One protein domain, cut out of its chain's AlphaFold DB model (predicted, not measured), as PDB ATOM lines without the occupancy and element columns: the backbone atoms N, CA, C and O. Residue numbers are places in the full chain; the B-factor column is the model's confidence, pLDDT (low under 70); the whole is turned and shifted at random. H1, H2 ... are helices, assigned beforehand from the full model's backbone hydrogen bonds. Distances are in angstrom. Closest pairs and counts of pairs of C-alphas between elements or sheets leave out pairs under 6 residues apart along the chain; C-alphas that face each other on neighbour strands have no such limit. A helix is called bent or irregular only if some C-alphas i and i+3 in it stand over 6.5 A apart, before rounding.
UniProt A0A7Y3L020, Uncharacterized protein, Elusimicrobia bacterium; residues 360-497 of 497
ATOM      1  N   ARG A 360     -42.690 -22.417  -0.306       76.31
ATOM      2  CA  ARG A 360     -41.459 -22.319  -1.106       76.31
ATOM      3  C   ARG A 360     -41.166 -20.850  -1.437       76.31
ATOM      4  O   ARG A 360     -41.681 -20.349  -2.441       76.31
ATOM      5  N   PRO A 361     -40.375 -20.139  -0.608       82.50
ATOM      6  CA  PRO A 361     -39.810 -18.823  -0.938       82.50
ATOM      7  C   PRO A 361     -39.191 -18.762  -2.339       82.50
ATOM      8  O   PRO A 361     -39.263 -17.742  -3.024       82.50
ATOM      9  N   GLU A 362     -38.645 -19.891  -2.773       83.69
ATOM     10  CA  GLU A 362     -38.042 -20.120  -4.073       83.69
ATOM     11  C   GLU A 362     -39.038 -19.879  -5.219       83.69
ATOM     12  O   GLU A 362     -38.805 -19.052  -6.104       83.69
ATOM     13  N   LEU A 363     -40.197 -20.540  -5.157       83.06
ATOM     14  CA  LEU A 363     -41.274 -20.393  -6.136       83.06
ATOM     15  C   LEU A 363     -41.859 -18.982  -6.131       83.06
ATOM     16  O   LEU A 363     -42.136 -18.435  -7.195       83.06
ATOM     17  N   PHE A 364     -41.984 -18.355  -4.959       87.50
ATOM     18  CA  PHE A 364     -42.413 -16.959  -4.884       87.50
ATOM     19  C   PHE A 364     -41.455 -16.037  -5.636       87.50
ATOM     20  O   PHE A 364     -41.894 -15.173  -6.397       87.50
ATOM     21  N   SER A 365     -40.146 -16.225  -5.461       81.94
ATOM     22  CA  SER A 365     -39.155 -15.428  -6.178       81.94
ATOM     23  C   SER A 365     -39.195 -15.683  -7.691       81.94
ATOM     24  O   SER A 365     -38.964 -14.746  -8.456       81.94
ATOM     25  N   GLY A 366     -39.502 -16.906  -8.131       80.75
ATOM     26  CA  GLY A 366     -39.711 -17.224  -9.545       80.75
ATOM     27  C   GLY A 366     -40.951 -16.548 -10.139       80.75
ATOM     28  O   GLY A 366     -40.861 -15.902 -11.180       80.75
ATOM     29  N   LEU A 367     -42.091 -16.592  -9.440       85.44
ATOM     30  CA  LEU A 367     -43.316 -15.877  -9.835       85.44
ATOM     31  C   LEU A 367     -43.102 -14.358  -9.864       85.44
ATOM     32  O   LEU A 367     -43.522 -13.675 -10.796       85.44
ATOM     33  N   SER A 368     -42.379 -13.832  -8.876       87.00
ATOM     34  CA  SER A 368     -42.025 -12.415  -8.801       87.00
ATOM     35  C   SER A 368     -41.208 -11.962 -10.005       87.00
ATOM     36  O   SER A 368     -41.386 -10.840 -10.462       87.00
ATOM     37  N   TYR A 369     -40.344 -12.818 -10.559       81.56
ATOM     38  CA  TYR A 369     -39.619 -12.483 -11.783       81.56
ATOM     39  C   TYR A 369     -40.588 -12.154 -12.926       81.56
ATOM     40  O   TYR A 369     -40.422 -11.125 -13.574       81.56
ATOM     41  N   SER A 370     -41.645 -12.952 -13.106       80.69
ATOM     42  CA  SER A 370     -42.685 -12.670 -14.099       80.69
ATOM     43  C   SER A 370     -43.429 -11.361 -13.823       80.69
ATOM     44  O   SER A 370     -43.606 -10.572 -14.746       80.69
ATOM     45  N   ILE A 371     -43.772 -11.055 -12.567       87.44
ATOM     46  CA  ILE A 371     -44.371  -9.752 -12.192       87.44
ATOM     47  C   ILE A 371     -43.441  -8.591 -12.595       87.44
ATOM     48  O   ILE A 371     -43.871  -7.548 -13.095       87.44
ATOM     49  N   LEU A 372     -42.134  -8.766 -12.411       86.25
ATOM     50  CA  LEU A 372     -41.138  -7.736 -12.693       86.25
ATOM     51  C   LEU A 372     -40.842  -7.546 -14.188       86.25
ATOM     52  O   LEU A 372     -40.360  -6.475 -14.559       86.25
ATOM     53  N   THR A 373     -41.094  -8.549 -15.036       79.12
ATOM     54  CA  THR A 373     -40.693  -8.522 -16.457       79.12
ATOM     55  C   THR A 373     -41.848  -8.470 -17.444       79.12
ATOM     56  O   THR A 373     -41.654  -7.971 -18.553       79.12
ATOM     57  N   GLU A 374     -43.026  -8.976 -17.080       80.94
ATOM     58  CA  GLU A 374     -44.185  -9.029 -17.976       80.94
ATOM     59  C   GLU A 374     -44.942  -7.697 -17.988       80.94
ATOM     60  O   GLU A 374     -45.104  -7.092 -16.935       80.94
ATOM     61  N   PRO A 375     -45.420  -7.199 -19.137       81.00
ATOM     62  CA  PRO A 375     -46.223  -5.976 -19.170       81.00
ATOM     63  C   PRO A 375     -47.496  -6.107 -18.306       81.00
ATOM     64  O   PRO A 375     -48.034  -7.210 -18.233       81.00
ATOM     65  N   PRO A 376     -48.012  -5.039 -17.662       81.06
ATOM     66  CA  PRO A 376     -49.168  -5.150 -16.765       81.06
ATOM     67  C   PRO A 376     -50.453  -5.570 -17.491       81.06
ATOM     68  O   PRO A 376     -51.296  -6.253 -16.920       81.06
ATOM     69  N   GLU A 377     -50.582  -5.213 -18.769       80.50
ATOM     70  CA  GLU A 377     -51.653  -5.657 -19.666       80.50
ATOM     71  C   GLU A 377     -51.546  -7.138 -20.067       80.50
ATOM     72  O   GLU A 377     -52.465  -7.690 -20.676       80.50
ATOM     73  N   SER A 378     -50.430  -7.795 -19.745       76.94
ATOM     74  CA  SER A 378     -50.234  -9.209 -20.028       76.94
ATOM     75  C   SER A 378     -51.103 -10.069 -19.108       76.94
ATOM     76  O   SER A 378     -51.042  -9.902 -17.886       76.94
ATOM     77  N   PRO A 379     -51.832 -11.073 -19.631       69.81
ATOM     78  CA  PRO A 379     -52.531 -12.040 -18.783       69.81
ATOM     79  C   PRO A 379     -51.569 -12.774 -17.829       69.81
ATOM     80  O   PRO A 379     -51.952 -13.121 -16.714       69.81
ATOM     81  N   PHE A 380     -50.294 -12.918 -18.216       76.50
ATOM     82  CA  PHE A 380     -49.240 -13.500 -17.380       76.50
ATOM     83  C   PHE A 380     -48.962 -12.704 -16.107       76.50
ATOM     84  O   PHE A 380     -48.606 -13.286 -15.084       76.50
ATOM     85  N   PHE A 381     -49.096 -11.378 -16.166       81.56
ATOM     86  CA  PHE A 381     -48.816 -10.511 -15.030       81.56
ATOM     87  C   PHE A 381     -49.836 -10.753 -13.916       81.56
ATOM     88  O   PHE A 381     -49.456 -11.055 -12.786       81.56
ATOM     89  N   MET A 382     -51.127 -10.706 -14.251       82.00
ATOM     90  CA  MET A 382     -52.205 -10.912 -13.280       82.00
ATOM     91  C   MET A 382     -52.182 -12.321 -12.678       82.00
ATOM     92  O   MET A 382     -52.408 -12.487 -11.479       82.00
ATOM     93  N   GLU A 383     -51.860 -13.329 -13.487       80.56
ATOM     94  CA  GLU A 383     -51.700 -14.706 -13.020       80.56
ATOM     95  C   GLU A 383     -50.538 -14.839 -12.024       80.56
ATOM     96  O   GLU A 383     -50.708 -15.412 -10.946       80.56
ATOM     97  N   ALA A 384     -49.376 -14.258 -12.346       85.12
ATOM     98  CA  ALA A 384     -48.219 -14.269 -11.459       85.12
ATOM     99  C   ALA A 384     -48.505 -13.547 -10.135       85.12
ATOM    100  O   ALA A 384     -48.119 -14.050  -9.080       85.12
ATOM    101  N   VAL A 385     -49.215 -12.411 -10.177       88.19
ATOM    102  CA  VAL A 385     -49.653 -11.675  -8.980       88.19
ATOM    103  C   VAL A 385     -50.568 -12.545  -8.120       88.19
ATOM    104  O   VAL A 385     -50.267 -12.753  -6.946       88.19
ATOM    105  N   SER A 386     -51.624 -13.127  -8.697       85.62
ATOM    106  CA  SER A 386     -52.567 -13.964  -7.942       85.62
ATOM    107  C   SER A 386     -51.887 -15.186  -7.314       85.62
ATOM    108  O   SER A 386     -52.120 -15.508  -6.146       85.62
ATOM    109  N   ALA A 387     -51.000 -15.855  -8.056       84.56
ATOM    110  CA  ALA A 387     -50.231 -16.985  -7.542       84.56
ATOM    111  C   ALA A 387     -49.272 -16.564  -6.412       84.56
ATOM    112  O   ALA A 387     -49.167 -17.257  -5.395       84.56
ATOM    113  N   ALA A 388     -48.604 -15.415  -6.558       88.81
ATOM    114  CA  ALA A 388     -47.715 -14.861  -5.542       88.81
ATOM    115  C   ALA A 388     -48.477 -14.492  -4.258       88.81
ATOM    116  O   ALA A 388     -48.020 -14.822  -3.163       88.81
ATOM    117  N   GLU A 389     -49.660 -13.883  -4.370       89.38
ATOM    118  CA  GLU A 389     -50.533 -13.561  -3.234       89.38
ATOM    119  C   GLU A 389     -50.971 -14.815  -2.474       89.38
ATOM    120  O   GLU A 389     -50.793 -14.896  -1.255       89.38
ATOM    121  N   GLN A 390     -51.467 -15.833  -3.186       85.75
ATOM    122  CA  GLN A 390     -51.879 -17.100  -2.575       85.75
ATOM    123  C   GLN A 390     -50.720 -17.802  -1.859       85.75
ATOM    124  O   GLN A 390     -50.908 -18.382  -0.786       85.75
ATOM    125  N   LEU A 391     -49.517 -17.750  -2.437       85.81
ATOM    126  CA  LEU A 391     -48.330 -18.351  -1.842       85.81
ATOM    127  C   LEU A 391     -47.864 -17.559  -0.610       85.81
ATOM    128  O   LEU A 391     -47.625 -18.156   0.439       85.81
ATOM    129  N   SER A 392     -47.807 -16.227  -0.700       89.06
ATOM    130  CA  SER A 392     -47.414 -15.330   0.398       89.06
ATOM    131  C   SER A 392     -48.350 -15.423   1.607       89.06
ATOM    132  O   SER A 392     -47.889 -15.476   2.754       89.06
ATOM    133  N   ALA A 393     -49.662 -15.533   1.368       87.44
ATOM    134  CA  ALA A 393     -50.664 -15.697   2.419       87.44
ATOM    135  C   ALA A 393     -50.402 -16.935   3.296       87.44
ATOM    136  O   ALA A 393     -50.733 -16.946   4.480       87.44
ATOM    137  N   ARG A 394     -49.758 -17.966   2.732       84.56
ATOM    138  CA  ARG A 394     -49.406 -19.207   3.433       84.56
ATOM    139  C   ARG A 394     -48.033 -19.151   4.105       84.56
ATOM    140  O   ARG A 394     -47.735 -20.047   4.886       84.56
ATOM    141  N   MET A 395     -47.199 -18.148   3.818       87.31
ATOM    142  CA  MET A 395     -45.845 -18.027   4.367       87.31
ATOM    143  C   MET A 395     -45.827 -17.447   5.784       87.31
ATOM    144  O   MET A 395     -46.527 -16.481   6.087       87.31
ATOM    145  N   SER A 396     -44.940 -17.981   6.622       87.88
ATOM    146  CA  SER A 396     -44.511 -17.371   7.885       87.88
ATOM    147  C   SER A 396     -43.619 -16.151   7.649       87.88
ATOM    148  O   SER A 396     -43.006 -15.997   6.592       87.88
ATOM    149  N   SER A 397     -43.449 -15.310   8.670       87.56
ATOM    150  CA  SER A 397     -42.573 -14.133   8.593       87.56
ATOM    151  C   SER A 397     -41.116 -14.481   8.254       87.56
ATOM    152  O   SER A 397     -40.446 -13.709   7.571       87.56
ATOM    153  N   ALA A 398     -40.613 -15.641   8.696       87.88
ATOM    154  CA  ALA A 398     -39.267 -16.108   8.354       87.88
ATOM    155  C   ALA A 398     -39.143 -16.464   6.862       87.88
ATOM    156  O   ALA A 398     -38.167 -16.092   6.217       87.88
ATOM    157  N   GLU A 399     -40.158 -17.116   6.298       88.50
ATOM    158  CA  GLU A 399     -40.199 -17.486   4.877       88.50
ATOM    159  C   GLU A 399     -40.362 -16.266   3.976       88.50
ATOM    160  O   GLU A 399     -39.681 -16.171   2.957       88.50
ATOM    161  N   ARG A 400     -41.190 -15.293   4.374       90.25
ATOM    162  CA  ARG A 400     -41.310 -14.029   3.637       90.25
ATOM    163  C   ARG A 400     -39.991 -13.258   3.639       90.25
ATOM    164  O   ARG A 400     -39.607 -12.730   2.602       90.25
ATOM    165  N   ARG A 401     -39.255 -13.239   4.762       88.88
ATOM    166  CA  ARG A 401     -37.899 -12.658   4.818       88.88
ATOM    167  C   ARG A 401     -36.929 -13.387   3.892       88.88
ATOM    168  O   ARG A 401     -36.265 -12.735   3.097       88.88
ATOM    169  N   ARG A 402     -36.928 -14.724   3.905       87.44
ATOM    170  CA  ARG A 402     -36.137 -15.515   2.952       87.44
ATOM    171  C   ARG A 402     -36.500 -15.172   1.504       87.44
ATOM    172  O   ARG A 402     -35.601 -14.970   0.702       87.44
ATOM    173  N   ALA A 403     -37.784 -15.034   1.169       87.56
ATOM    174  CA  ALA A 403     -38.212 -14.619  -0.168       87.56
ATOM    175  C   ALA A 403     -37.674 -13.223  -0.539       87.56
ATOM    176  O   ALA A 403     -37.190 -13.032  -1.653       87.56
ATOM    177  N   VAL A 404     -37.682 -12.263   0.396       88.19
ATOM    178  CA  VAL A 404     -37.042 -10.946   0.207       88.19
ATOM    179  C   VAL A 404     -35.545 -11.083  -0.061       88.19
ATOM    180  O   VAL A 404     -35.040 -10.441  -0.980       88.19
ATOM    181  N   ASP A 405     -34.833 -11.908   0.703       87.44
ATOM    182  CA  ASP A 405     -33.390 -12.103   0.532       87.44
ATOM    183  C   ASP A 405     -33.066 -12.704  -0.843       87.44
ATOM    184  O   ASP A 405     -32.164 -12.227  -1.537       87.44
ATOM    185  N   LEU A 406     -33.870 -13.672  -1.294       83.50
ATOM    186  CA  LEU A 406     -33.777 -14.261  -2.632       83.50
ATOM    187  C   LEU A 406     -34.028 -13.221  -3.742       83.50
ATOM    188  O   LEU A 406     -33.270 -13.149  -4.713       83.50
ATOM    189  N   LEU A 407     -35.026 -12.347  -3.577       81.44
ATOM    190  CA  LEU A 407     -35.289 -11.241  -4.508       81.44
ATOM    191  C   LEU A 407     -34.144 -10.215  -4.528       81.44
ATOM    192  O   LEU A 407     -33.736  -9.735  -5.593       81.44
ATOM    193  N   ARG A 408     -33.594  -9.880  -3.354       80.69
ATOM    194  CA  ARG A 408     -32.472  -8.939  -3.196       80.69
ATOM    195  C   ARG A 408     -31.177  -9.467  -3.781       80.69
ATOM    196  O   ARG A 408     -30.389  -8.664  -4.279       80.69
ATOM    197  N   ALA A 409     -30.985 -10.784  -3.790       76.00
ATOM    198  CA  ALA A 409     -29.834 -11.402  -4.426       76.00
ATOM    199  C   ALA A 409     -29.751 -11.099  -5.939       76.00
ATOM    200  O   ALA A 409     -28.706 -11.363  -6.525       76.00
ATOM    201  N   ARG A 410     -30.794 -10.496  -6.563       56.19
ATOM    202  CA  ARG A 410     -30.889  -9.873  -7.919       56.19
ATOM    203  C   ARG A 410     -30.468 -10.720  -9.126       56.19
ATOM    204  O   ARG A 410     -30.724 -10.331 -10.262       56.19
ATOM    205  N   ARG A 411     -29.859 -11.867  -8.878       55.84
ATOM    206  CA  ARG A 411     -29.408 -12.898  -9.805       55.84
ATOM    207  C   ARG A 411     -30.262 -14.151  -9.705       55.84
ATOM    208  O   ARG A 411     -30.327 -14.913 -10.652       55.84
ATOM    209  N   TRP A 412     -30.970 -14.327  -8.596       51.41
ATOM    210  CA  TRP A 412     -31.492 -15.624  -8.194       51.41
ATOM    211  C   TRP A 412     -32.578 -16.180  -9.132       51.41
ATOM    212  O   TRP A 412     -32.452 -17.306  -9.588       51.41
ATOM    213  N   GLY A 413     -33.568 -15.382  -9.551       54.09
ATOM    214  CA  GLY A 413     -34.586 -15.846 -10.510       54.09
ATOM    215  C   GLY A 413     -34.055 -16.099 -11.931       54.09
ATOM    216  O   GLY A 413     -34.526 -16.998 -12.615       54.09
ATOM    217  N   PHE A 414     -33.054 -15.335 -12.382       56.72
ATOM    218  CA  PHE A 414     -32.497 -15.473 -13.731       56.72
ATOM    219  C   PHE A 414     -31.432 -16.576 -13.805       56.72
ATOM    220  O   PHE A 414     -31.512 -17.445 -14.672       56.72
ATOM    221  N   ASP A 415     -30.464 -16.560 -12.886       54.81
ATOM    222  CA  ASP A 415     -29.360 -17.517 -12.840       54.81
ATOM    223  C   ASP A 415     -29.875 -18.918 -12.474       54.81
ATOM    224  O   ASP A 415     -29.399 -19.877 -13.060       54.81
ATOM    225  N   MET A 416     -30.916 -19.074 -11.642       54.00
ATOM    226  CA  MET A 416     -31.504 -20.401 -11.404       54.00
ATOM    227  C   MET A 416     -32.288 -20.952 -12.587       54.00
ATOM    228  O   MET A 416     -32.218 -22.145 -12.841       54.00
ATOM    229  N   MET A 417     -33.041 -20.128 -13.321       53.66
ATOM    230  CA  MET A 417     -33.680 -20.612 -14.549       53.66
ATOM    231  C   MET A 417     -32.596 -20.984 -15.563       53.66
ATOM    232  O   MET A 417     -32.661 -22.036 -16.188       53.66
ATOM    233  N   PHE A 418     -31.545 -20.175 -15.671       55.47
ATOM    234  CA  PHE A 418     -30.410 -20.501 -16.518       55.47
ATOM    235  C   PHE A 418     -29.714 -21.797 -16.083       55.47
ATOM    236  O   PHE A 418     -29.473 -22.632 -16.940       55.47
ATOM    237  N   GLU A 419     -29.446 -22.011 -14.793       49.88
ATOM    238  CA  GLU A 419     -28.795 -23.210 -14.244       49.88
ATOM    239  C   GLU A 419     -29.688 -24.456 -14.313       49.88
ATOM    240  O   GLU A 419     -29.223 -25.511 -14.742       49.88
ATOM    241  N   ALA A 420     -30.974 -24.340 -13.970       49.47
ATOM    242  CA  ALA A 420     -31.938 -25.437 -14.031       49.47
ATOM    243  C   ALA A 420     -32.149 -25.932 -15.467       49.47
ATOM    244  O   ALA A 420     -32.306 -27.132 -15.691       49.47
ATOM    245  N   PHE A 421     -32.119 -25.022 -16.445       51.28
ATOM    246  CA  PHE A 421     -32.256 -25.366 -17.856       51.28
ATOM    247  C   PHE A 421     -30.906 -25.576 -18.568       51.28
ATOM    248  O   PHE A 421     -30.894 -26.194 -19.626       51.28
ATOM    249  N   SER A 422     -29.768 -25.135 -18.012       45.59
ATOM    250  CA  SER A 422     -28.438 -25.118 -18.664       45.59
ATOM    251  C   SER A 422     -28.045 -26.424 -19.375       45.59
ATOM    252  O   SER A 422     -27.598 -26.340 -20.523       45.59
ATOM    253  N   PRO A 423     -28.266 -27.625 -18.797       45.41
ATOM    254  CA  PRO A 423     -27.931 -28.885 -19.466       45.41
ATOM    255  C   PRO A 423     -28.797 -29.184 -20.702       45.41
ATOM    256  O   PRO A 423     -28.413 -29.991 -21.541       45.41
ATOM    257  N   LEU A 424     -29.965 -28.544 -20.810       45.44
ATOM    258  CA  LEU A 424     -31.003 -28.795 -21.813       45.44
ATOM    259  C   LEU A 424     -31.131 -27.656 -22.843       45.44
ATOM    260  O   LEU A 424     -31.856 -27.793 -23.830       45.44
ATOM    261  N   LEU A 425     -30.446 -26.524 -22.642       46.06
ATOM    262  CA  LEU A 425     -30.542 -25.357 -23.524       46.06
ATOM    263  C   LEU A 425     -29.630 -25.503 -24.753       46.06
ATOM    264  O   LEU A 425     -28.394 -25.498 -24.675       46.06
ATOM    265  N   ASN A 426     -30.253 -25.533 -25.931       48.91
ATOM    266  CA  ASN A 426     -29.546 -25.361 -27.199       48.91
ATOM    267  C   ASN A 426     -28.956 -23.932 -27.328       48.91
ATOM    268  O   ASN A 426     -29.197 -23.054 -26.495       48.91
ATOM    269  N   ALA A 427     -28.140 -23.698 -28.362       50.88
ATOM    270  CA  ALA A 427     -27.457 -22.414 -28.561       50.88
ATOM    271  C   ALA A 427     -28.432 -21.226 -28.682       50.88
ATOM    272  O   ALA A 427     -28.188 -20.178 -28.094       50.88
ATOM    273  N   GLU A 428     -29.565 -21.403 -29.366       48.66
ATOM    274  CA  GLU A 428     -30.593 -20.361 -29.505       48.66
ATOM    275  C   GLU A 428     -31.211 -19.979 -28.158       48.66
ATOM    276  O   GLU A 428     -31.403 -18.799 -27.865       48.66
ATOM    277  N   SER A 429     -31.472 -20.970 -27.305       51.62
ATOM    278  CA  SER A 429     -32.057 -20.737 -25.987       51.62
ATOM    279  C   SER A 429     -31.074 -20.035 -25.045       51.62
ATOM    280  O   SER A 429     -31.492 -19.209 -24.233       51.62
ATOM    281  N   ARG A 430     -29.764 -20.291 -25.196       59.69
ATOM    282  CA  ARG A 430     -28.708 -19.531 -24.508       59.69
ATOM    283  C   ARG A 430     -28.670 -18.069 -24.954       59.69
ATOM    284  O   ARG A 430     -28.733 -17.195 -24.095       59.69
ATOM    285  N   SER A 431     -28.672 -17.795 -26.259       58.97
ATOM    286  CA  SER A 431     -28.697 -16.418 -26.779       58.97
ATOM    287  C   SER A 431     -29.961 -15.659 -26.356       58.97
ATOM    288  O   SER A 431     -29.897 -14.496 -25.960       58.97
ATOM    289  N   ALA A 432     -31.126 -16.317 -26.381       56.75
ATOM    290  CA  ALA A 432     -32.377 -15.729 -25.906       56.75
ATOM    291  C   ALA A 432     -32.334 -15.419 -24.401       56.75
ATOM    292  O   ALA A 432     -32.840 -14.379 -23.971       56.75
ATOM    293  N   ALA A 433     -31.716 -16.290 -23.599       61.47
ATOM    294  CA  ALA A 433     -31.499 -16.033 -22.183       61.47
ATOM    295  C   ALA A 433     -30.569 -14.827 -21.976       61.47
ATOM    296  O   ALA A 433     -30.941 -13.901 -21.260       61.47
ATOM    297  N   GLU A 434     -29.415 -14.768 -22.642       68.31
ATOM    298  CA  GLU A 434     -28.494 -13.623 -22.559       68.31
ATOM    299  C   GLU A 434     -29.177 -12.296 -22.914       68.31
ATOM    300  O   GLU A 434     -29.023 -11.300 -22.203       68.31
ATOM    301  N   LEU A 435     -30.019 -12.295 -23.949       66.00
ATOM    302  CA  LEU A 435     -30.783 -11.116 -24.351       66.00
ATOM    303  C   LEU A 435     -31.825 -10.712 -23.291       66.00
ATOM    304  O   LEU A 435     -31.979  -9.525 -22.992       66.00
ATOM    305  N   ARG A 436     -32.492 -11.683 -22.648       66.81
ATOM    306  CA  ARG A 436     -33.361 -11.425 -21.483       66.81
ATOM    307  C   ARG A 436     -32.566 -10.868 -20.301       66.81
ATOM    308  O   ARG A 436     -33.058  -9.954 -19.642       66.81
ATOM    309  N   ARG A 437     -31.341 -11.349 -20.060       72.19
ATOM    310  CA  ARG A 437     -30.448 -10.839 -19.005       72.19
ATOM    311  C   ARG A 437     -30.121  -9.367 -19.218       72.19
ATOM    312  O   ARG A 437     -30.251  -8.567 -18.293       72.19
ATOM    313  N   ALA A 438     -29.725  -9.016 -20.441       76.06
ATOM    314  CA  ALA A 438     -29.416  -7.643 -20.820       76.06
ATOM    315  C   ALA A 438     -30.650  -6.742 -20.667       76.06
ATOM    316  O   ALA A 438     -30.578  -5.693 -20.027       76.06
ATOM    317  N   ARG A 439     -31.817  -7.194 -21.151       74.44
ATOM    318  CA  ARG A 439     -33.084  -6.464 -20.990       74.44
ATOM    319  C   ARG A 439     -33.456  -6.264 -19.521       74.44
ATOM    320  O   ARG A 439     -33.879  -5.175 -19.147       74.44
ATOM    321  N   PHE A 440     -33.284  -7.283 -18.682       77.19
ATOM    322  CA  PHE A 440     -33.559  -7.188 -17.249       77.19
ATOM    323  C   PHE A 440     -32.659  -6.152 -16.561       77.19
ATOM    324  O   PHE A 440     -33.144  -5.371 -15.745       77.19
ATOM    325  N   ALA A 441     -31.373  -6.093 -16.922       80.69
ATOM    326  CA  ALA A 441     -30.446  -5.094 -16.388       80.69
ATOM    327  C   ALA A 441     -30.866  -3.651 -16.726       80.69
ATOM    328  O   ALA A 441     -30.732  -2.763 -15.882       80.69
ATOM    329  N   GLU A 442     -31.422  -3.421 -17.918       84.12
ATOM    330  CA  GLU A 442     -31.971  -2.113 -18.296       84.12
ATOM    331  C   GLU A 442     -33.292  -1.809 -17.584       84.12
ATOM    332  O   GLU A 442     -33.449  -0.724 -17.019       84.12
ATOM    333  N   LEU A 443     -34.209  -2.783 -17.505       82.56
ATOM    334  CA  LEU A 443     -35.474  -2.629 -16.777       82.56
ATOM    335  C   LEU A 443     -35.244  -2.225 -15.316       82.56
ATOM    336  O   LEU A 443     -35.944  -1.357 -14.811       82.56
ATOM    337  N   GLN A 444     -34.211  -2.748 -14.647       85.81
ATOM    338  CA  GLN A 444     -33.895  -2.398 -13.254       85.81
ATOM    339  C   GLN A 444     -33.674  -0.898 -12.990       85.81
ATOM    340  O   GLN A 444     -33.693  -0.460 -11.826       85.81
ATOM    341  N   LYS A 445     -33.406  -0.113 -14.034       87.94
ATOM    342  CA  LYS A 445     -33.156   1.326 -13.944       87.94
ATOM    343  C   LYS A 445     -34.438   2.155 -14.054       87.94
ATOM    344  O   LYS A 445     -34.399   3.335 -13.719       87.94
ATOM    345  N   THR A 446     -35.560   1.570 -14.474       91.62
ATOM    346  CA  THR A 446     -36.803   2.309 -14.729       91.62
ATOM    347  C   THR A 446     -37.618   2.535 -13.455       91.62
ATOM    348  O   THR A 446     -37.537   1.768 -12.491       91.62
ATOM    349  N   ALA A 447     -38.428   3.599 -13.447       92.62
ATOM    350  CA  ALA A 447     -39.382   3.860 -12.370       92.62
ATOM    351  C   ALA A 447     -40.416   2.729 -12.250       92.62
ATOM    352  O   ALA A 447     -40.684   2.253 -11.150       92.62
ATOM    353  N   GLU A 448     -40.926   2.249 -13.384       91.44
ATOM    354  CA  GLU A 448     -41.906   1.163 -13.458       91.44
ATOM    355  C   GLU A 448     -41.401  -0.123 -12.796       91.44
ATOM    356  O   GLU A 448     -42.095  -0.724 -11.979       91.44
ATOM    357  N   PHE A 449     -40.158  -0.526 -13.066       90.56
ATOM    358  CA  PHE A 449     -39.585  -1.698 -12.412       90.56
ATOM    359  C   PHE A 449     -39.520  -1.519 -10.893       90.56
ATOM    360  O   PHE A 449     -39.825  -2.437 -10.136       90.56
ATOM    361  N   ARG A 450     -39.134  -0.327 -10.418       92.38
ATOM    362  CA  ARG A 450     -39.080  -0.025  -8.978       92.38
ATOM    363  C   ARG A 450     -40.464  -0.023  -8.339       92.38
ATOM    364  O   ARG A 450     -40.582  -0.482  -7.206       92.38
ATOM    365  N   LEU A 451     -41.480   0.437  -9.067       93.12
ATOM    366  CA  LEU A 451     -42.872   0.382  -8.635       93.12
ATOM    367  C   LEU A 451     -43.288  -1.073  -8.391       93.12
ATOM    368  O   LEU A 451     -43.691  -1.418  -7.283       93.12
ATOM    369  N   ARG A 452     -43.041  -1.941  -9.376       91.81
ATOM    370  CA  ARG A 452     -43.367  -3.371  -9.304       91.81
ATOM    371  C   ARG A 452     -42.587  -4.117  -8.225       91.81
ATOM    372  O   ARG A 452     -43.143  -4.983  -7.562       91.81
ATOM    373  N   VAL A 453     -41.316  -3.773  -7.996       91.81
ATOM    374  CA  VAL A 453     -40.554  -4.305  -6.850       91.81
ATOM    375  C   VAL A 453     -41.257  -3.968  -5.535       91.81
ATOM    376  O   VAL A 453     -41.336  -4.819  -4.653       91.81
ATOM    377  N   GLY A 454     -41.784  -2.748  -5.402       92.31
ATOM    378  CA  GLY A 454     -42.553  -2.369  -4.222       92.31
ATOM    379  C   GLY A 454     -43.874  -3.128  -4.105       92.31
ATOM    380  O   GLY A 454     -44.217  -3.552  -3.006       92.31
ATOM    381  N   ASP A 455     -44.557  -3.394  -5.221       93.44
ATOM    382  CA  ASP A 455     -45.779  -4.207  -5.226       93.44
ATOM    383  C   ASP A 455     -45.493  -5.653  -4.784       93.44
ATOM    384  O   ASP A 455     -46.204  -6.191  -3.937       93.44
ATOM    385  N   VAL A 456     -44.394  -6.256  -5.253       93.00
ATOM    386  CA  VAL A 456     -43.943  -7.589  -4.809       93.00
ATOM    387  C   VAL A 456     -43.636  -7.612  -3.306       93.00
ATOM    388  O   VAL A 456     -44.033  -8.544  -2.605       93.00
ATOM    389  N   TYR A 457     -42.965  -6.587  -2.774       93.88
ATOM    390  CA  TYR A 457     -42.731  -6.491  -1.329       93.88
ATOM    391  C   TYR A 457     -44.023  -6.286  -0.537       93.88
ATOM    392  O   TYR A 457     -44.177  -6.870   0.536       93.88
ATOM    393  N   ASN A 458     -44.976  -5.527  -1.076       93.38
ATOM    394  CA  ASN A 458     -46.292  -5.371  -0.474       93.38
ATOM    395  C   ASN A 458     -47.051  -6.709  -0.416       93.38
ATOM    396  O   ASN A 458     -47.634  -7.016   0.621       93.38
ATOM    397  N   ILE A 459     -46.965  -7.551  -1.456       93.44
ATOM    398  CA  ILE A 459     -47.525  -8.918  -1.441       93.44
ATOM    399  C   ILE A 459     -46.922  -9.752  -0.295       93.44
ATOM    400  O   ILE A 459     -47.627 -10.535   0.343       93.44
ATOM    401  N   LEU A 460     -45.635  -9.571   0.022       91.50
ATOM    402  CA  LEU A 460     -44.971 -10.213   1.168       91.50
ATOM    403  C   LEU A 460     -45.302  -9.562   2.528       91.50
ATOM    404  O   LEU A 460     -44.821 -10.022   3.566       91.50
ATOM    405  N   GLY A 461     -46.097  -8.494   2.563       91.25
ATOM    406  CA  GLY A 461     -46.345  -7.713   3.777       91.25
ATOM    407  C   GLY A 461     -45.101  -6.978   4.295       91.25
ATOM    408  O   GLY A 461     -45.019  -6.654   5.477       91.25
ATOM    409  N   MET A 462     -44.119  -6.727   3.430       91.81
ATOM    410  CA  MET A 462     -42.845  -6.085   3.766       91.81
ATOM    411  C   MET A 462     -42.966  -4.580   3.551       91.81
ATOM    412  O   MET A 462     -42.532  -4.029   2.537       91.81
ATOM    413  N   LYS A 463     -43.654  -3.930   4.495       93.19
ATOM    414  CA  LYS A 463     -44.084  -2.530   4.380       93.19
ATOM    415  C   LYS A 463     -42.917  -1.573   4.114       93.19
ATOM    416  O   LYS A 463     -43.007  -0.733   3.219       93.19
ATOM    417  N   GLU A 464     -41.829  -1.703   4.868       93.38
ATOM    418  CA  GLU A 464     -40.669  -0.809   4.758       93.38
ATOM    419  C   GLU A 464     -39.937  -0.994   3.424       93.38
ATOM    420  O   GLU A 464     -39.594  -0.024   2.746       93.38
ATOM    421  N   GLU A 465     -39.765  -2.239   2.981       93.56
ATOM    422  CA  GLU A 465     -39.191  -2.561   1.679       93.56
ATOM    423  C   GLU A 465     -40.044  -2.043   0.518       93.56
ATOM    424  O   GLU A 465     -39.499  -1.496  -0.450       93.56
ATOM    425  N   ALA A 466     -41.369  -2.179   0.621       94.44
ATOM    426  CA  ALA A 466     -42.313  -1.664  -0.363       94.44
ATOM    427  C   ALA A 466     -42.214  -0.137  -0.471       94.44
ATOM    428  O   ALA A 466     -42.014   0.400  -1.564       94.44
ATOM    429  N   LEU A 467     -42.242   0.560   0.670       95.56
ATOM    430  CA  LEU A 467     -42.086   2.013   0.740       95.56
ATOM    431  C   LEU A 467     -40.748   2.477   0.158       95.56
ATOM    432  O   LEU A 467     -40.717   3.455  -0.594       95.56
ATOM    433  N   ALA A 468     -39.648   1.786   0.459       95.06
ATOM    434  CA  ALA A 468     -38.330   2.121  -0.075       95.06
ATOM    435  C   ALA A 468     -38.279   1.985  -1.608       95.06
ATOM    436  O   ALA A 468     -37.740   2.856  -2.301       95.06
ATOM    437  N   ALA A 469     -38.866   0.916  -2.154       93.94
ATOM    438  CA  ALA A 469     -38.930   0.678  -3.592       93.94
ATOM    439  C   ALA A 469     -39.827   1.696  -4.315       93.94
ATOM    440  O   ALA A 469     -39.380   2.312  -5.287       93.94
ATOM    441  N   TRP A 470     -41.034   1.955  -3.803       96.62
ATOM    442  CA  TRP A 470     -41.944   2.961  -4.353       96.62
ATOM    443  C   TRP A 470     -41.376   4.377  -4.261       96.62
ATOM    444  O   TRP A 470     -41.467   5.130  -5.225       96.62
ATOM    445  N   THR A 471     -40.704   4.735  -3.163       95.75
ATOM    446  CA  THR A 471     -40.022   6.038  -3.044       95.75
ATOM    447  C   THR A 471     -38.950   6.195  -4.120       95.75
ATOM    448  O   THR A 471     -38.801   7.262  -4.712       95.75
ATOM    449  N   LYS A 472     -38.200   5.127  -4.420       95.44
ATOM    450  CA  LYS A 472     -37.231   5.149  -5.519       95.44
ATOM    451  C   LYS A 472     -37.912   5.270  -6.887       95.44
ATOM    452  O   LYS A 472     -37.387   5.980  -7.737       95.44
ATOM    453  N   ALA A 473     -39.048   4.605  -7.093       95.19
ATOM    454  CA  ALA A 473     -39.850   4.749  -8.307       95.19
ATOM    455  C   ALA A 473     -40.324   6.197  -8.494       95.19
ATOM    456  O   ALA A 473     -40.085   6.776  -9.548       95.19
ATOM    457  N   GLN A 474     -40.879   6.805  -7.443       96.94
ATOM    458  CA  GLN A 474     -41.350   8.190  -7.434       96.94
ATOM    459  C   GLN A 474     -40.232   9.184  -7.759       96.94
ATOM    460  O   GLN A 474     -40.431  10.077  -8.576       96.94
ATOM    461  N   LYS A 475     -39.031   8.998  -7.197       95.75
ATOM    462  CA  LYS A 475     -37.867   9.843  -7.522       95.75
ATOM    463  C   LYS A 475     -37.446   9.754  -8.990       95.75
ATOM    464  O   LYS A 475     -36.881  10.709  -9.506       95.75
ATOM    465  N   LEU A 476     -37.666   8.608  -9.635       94.75
ATOM    466  CA  LEU A 476     -37.317   8.394 -11.040       94.75
ATOM    467  C   LEU A 476     -38.400   8.909 -11.995       94.75
ATOM    468  O   LEU A 476     -38.053   9.398 -13.064       94.75
ATOM    469  N   SER A 477     -39.684   8.784 -11.644       95.12
ATOM    470  CA  SER A 477     -40.796   9.219 -12.502       95.12
ATOM    471  C   SER A 477     -41.223  10.669 -12.287       95.12
ATOM    472  O   SER A 477     -41.774  11.269 -13.204       95.12
ATOM    473  N   GLY A 478     -41.023  11.226 -11.089       94.06
ATOM    474  CA  GLY A 478     -41.604  12.511 -10.687       94.06
ATOM    475  C   GLY A 478     -43.121  12.465 -10.453       94.06
ATOM    476  O   GLY A 478     -43.749  13.511 -10.335       94.06
ATOM    477  N   ASP A 479     -43.716  11.271 -10.386       93.88
ATOM    478  CA  ASP A 479     -45.167  11.082 -10.310       93.88
ATOM    479  C   ASP A 479     -45.737  11.519  -8.944       93.88
ATOM    480  O   ASP A 479     -45.439  10.931  -7.895       93.88
ATOM    481  N   ALA A 480     -46.567  12.565  -8.957       93.00
ATOM    482  CA  ALA A 480     -47.222  13.109  -7.771       93.00
ATOM    483  C   ALA A 480     -48.303  12.172  -7.202       93.00
ATOM    484  O   ALA A 480     -48.536  12.162  -5.991       93.00
ATOM    485  N   ASP A 481     -48.939  11.344  -8.032       92.88
ATOM    486  CA  ASP A 481     -49.976  10.405  -7.596       92.88
ATOM    487  C   ASP A 481     -49.357   9.241  -6.835       92.88
ATOM    488  O   ASP A 481     -49.851   8.834  -5.777       92.88
ATOM    489  N   LEU A 482     -48.203   8.773  -7.310       91.88
ATOM    490  CA  LEU A 482     -47.409   7.788  -6.592       91.88
ATOM    491  C   LEU A 482     -46.936   8.321  -5.232       91.88
ATOM    492  O   LEU A 482     -46.971   7.581  -4.248       91.88
ATOM    493  N   LEU A 483     -46.552   9.599  -5.135       92.12
ATOM    494  CA  LEU A 483     -46.207  10.219  -3.851       92.12
ATOM    495  C   LEU A 483     -47.390  10.182  -2.872       92.12
ATOM    496  O   LEU A 483     -47.229   9.733  -1.735       92.12
ATOM    497  N   ARG A 484     -48.593  10.555  -3.331       92.75
ATOM    498  CA  ARG A 484     -49.821  10.480  -2.520       92.75
ATOM    499  C   ARG A 484     -50.107   9.049  -2.052       92.75
ATOM    500  O   ARG A 484     -50.431   8.841  -0.882       92.75
ATOM    501  N   LYS A 485     -49.929   8.051  -2.925       91.25
ATOM    502  CA  LYS A 485     -50.078   6.624  -2.579       91.25
ATOM    503  C   LYS A 485     -49.078   6.188  -1.500       91.25
ATOM    504  O   LYS A 485     -49.466   5.506  -0.554       91.25
ATOM    505  N   ILE A 486     -47.813   6.599  -1.611       93.19
ATOM    506  CA  ILE A 486     -46.760   6.297  -0.625       93.19
ATOM    507  C   ILE A 486     -47.110   6.892   0.742       93.19
ATOM    508  O   ILE A 486     -46.993   6.210   1.760       93.19
ATOM    509  N   GLU A 487     -47.557   8.147   0.781       93.94
ATOM    510  CA  GLU A 487     -47.944   8.819   2.025       93.94
ATOM    511  C   GLU A 487     -49.155   8.162   2.688       93.94
ATOM    512  O   GLU A 487     -49.140   7.939   3.901       93.94
ATOM    513  N   ALA A 488     -50.174   7.803   1.902       92.19
ATOM    514  CA  ALA A 488     -51.336   7.074   2.394       92.19
ATOM    515  C   ALA A 488     -50.933   5.710   2.976       92.19
ATOM    516  O   ALA A 488     -51.308   5.378   4.099       92.19
ATOM    517  N   TYR A 489     -50.101   4.950   2.259       91.94
ATOM    518  CA  TYR A 489     -49.651   3.634   2.703       91.94
ATOM    519  C   TYR A 489     -48.756   3.695   3.950       91.94
ATOM    520  O   TYR A 489     -48.845   2.837   4.827       91.94
ATOM    521  N   ARG A 490     -47.933   4.744   4.098       92.25
ATOM    522  CA  ARG A 490     -47.111   4.956   5.302       92.25
ATOM    523  C   ARG A 490     -47.962   5.050   6.573       92.25
ATOM    524  O   ARG A 490     -47.517   4.569   7.613       92.25
ATOM    525  N   ARG A 491     -49.177   5.603   6.480       92.88
ATOM    526  CA  ARG A 491     -50.114   5.772   7.607       92.88
ATOM    527  C   ARG A 491     -50.844   4.490   8.013       92.88
ATOM    528  O   ARG A 491     -51.375   4.444   9.116       92.88
ATOM    529  N   LEU A 492     -50.882   3.464   7.159       89.06
ATOM    530  CA  LEU A 492     -51.507   2.184   7.504       89.06
ATOM    531  C   LEU A 492     -50.688   1.457   8.583       89.06
ATOM    532  O   LEU A 492     -49.460   1.557   8.570       89.06
ATOM    533  N   PRO A 493     -51.300   0.709   9.511       82.44
ATOM    534  CA  PRO A 493     -50.550  -0.140  10.434       82.44
ATOM    535  C   PRO A 493     -49.765  -1.229   9.671       82.44
ATOM    536  O   PRO A 493     -50.106  -1.546   8.525       82.44
ATOM    537  N   PRO A 494     -48.686  -1.788  10.249       75.06
ATOM    538  CA  PRO A 494     -47.997  -2.926   9.652       75.06
ATOM    539  C   PRO A 494     -48.980  -4.091   9.453       75.06
ATOM    540  O   PRO A 494     -49.787  -4.364  10.341       75.06
ATOM    541  N   PRO A 495     -48.939  -4.804   8.318       64.69
ATOM    542  CA  PRO A 495     -49.822  -5.944   8.111       64.69
ATOM    543  C   PRO A 495     -49.553  -7.029   9.171       64.69
ATOM    544  O   PRO A 495     -48.466  -7.606   9.203       64.69
ATOM    545  N   GLY A 496     -50.548  -7.312  10.020       60.25
ATOM    546  CA  GLY A 496     -50.489  -8.358  11.051       60.25
ATOM    547  C   GLY A 496     -50.214  -7.891  12.487       60.25
ATOM    548  O   GLY A 496     -49.966  -8.747  13.335       60.25
ATOM    549  N   THR A 497     -50.248  -6.581  12.762       45.44
ATOM    550  CA  THR A 497     -50.580  -6.038  14.099       45.44
ATOM    551  C   THR A 497     -52.085  -5.900  14.226       45.44
ATOM    552  O   THR A 497     -52.614  -6.227  15.306       45.44
TER     553      THR A 497
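This is residues 360 to 497 of the 497 residues of an uncharacterized protein of Elusimicrobia bacterium (UniProt A0A7Y3L020). Helix H1 sits in the middle of this model, with H2, H3 and H6 packed about it; from H6 the chain folds back and forth through H7 and H8 toward one end of the longest axis. Toward the other end H4 runs out and H5 runs back, a loose pair of helices with few contacts between them. The printed part has 138 residues with eight named helices, H1 to H8 in chain order, and no named strand; the class is all helix. The whole is compact, with a radius of gyration of the C-alphas of 15.7 A, and spans 51 by 35 by 26 A.

Find C-alpha 361 at (-39.810, -18.823, -0.938); from there H1 runs to residue 373. H2 follows as residues 379 to 393, 21.6 A from first to last C-alpha, and then H3 as residues 397 to 408. Look next at H4, residues 412 to 424, which is irregular: C-alphas 420 and 423 are 7.6 A apart. H5, the longest helix, starts at C-alpha 427 at (-27.457, -22.414, -28.561) and covers 24.4 A to residue 443. H6 is residues 447 to 459, H7 residues 463 to 477 with a length of 20.8 A, and H8 residues 480 to 491, ending at C-alpha 491 at (-50.114, 5.772, 7.607).

Begin at H1, the hub, which touches four helices. H1 and H2 form a hairpin at a shallow tilt of 29 degrees, with the C-alphas of Ile 371 and Phe 381 closest at 5.3 A. With residues 361 to 365 alone H1 touches H3, closest at the C-alphas of Pro 361 and Ala 403, 4.6 A. With residues 365 to 369 alone it touches H4, about perpendicular at 83 degrees; the C-alphas of Gly 366 and Gly 413 are closest, at 5.4 A. H1, H2 and H6 make a bundle, three helices that touch one another, though H2 and H6 only just touch, with 3 pairs of C-alphas within 8 A, closest at Glu 389 and Ile 459, 5.8 A. H1 touches H6 with residues 368 to 372 alone, closest at the C-alphas of Leu 372 and Arg 452, 6.0 A. H6 and H7 form a hairpin at 14 degrees, the C-alphas of Gly 454 and Ala 466 coming to 3.9 A. H7 and H8 form another, also at 14 degrees, closest at the C-alphas of Gln 474 and Leu 482, 6.1 A. H4 and H5 are close but not clearly touching, opposite ways at 7 degrees, with the C-alphas of Phe 418 and Ala 433 closest at 7.3 A. H5 and H7 are apart. Every O i to N i+4 pair is within hydrogen-bond range in H2, H3, H5, H6, H7 and H8; H1 has 8 of 9 and H4 6 of 9.

Look for the two C-alphas farthest apart at Ala 427 and Thr 497, 51.2 A. The printed part has no cut, and its seven links between helices are tight. Mean pLDDT of the printed part is 80.4; it falls under 70 at residue 379, residues 410 to 436 and residues 495 to 497.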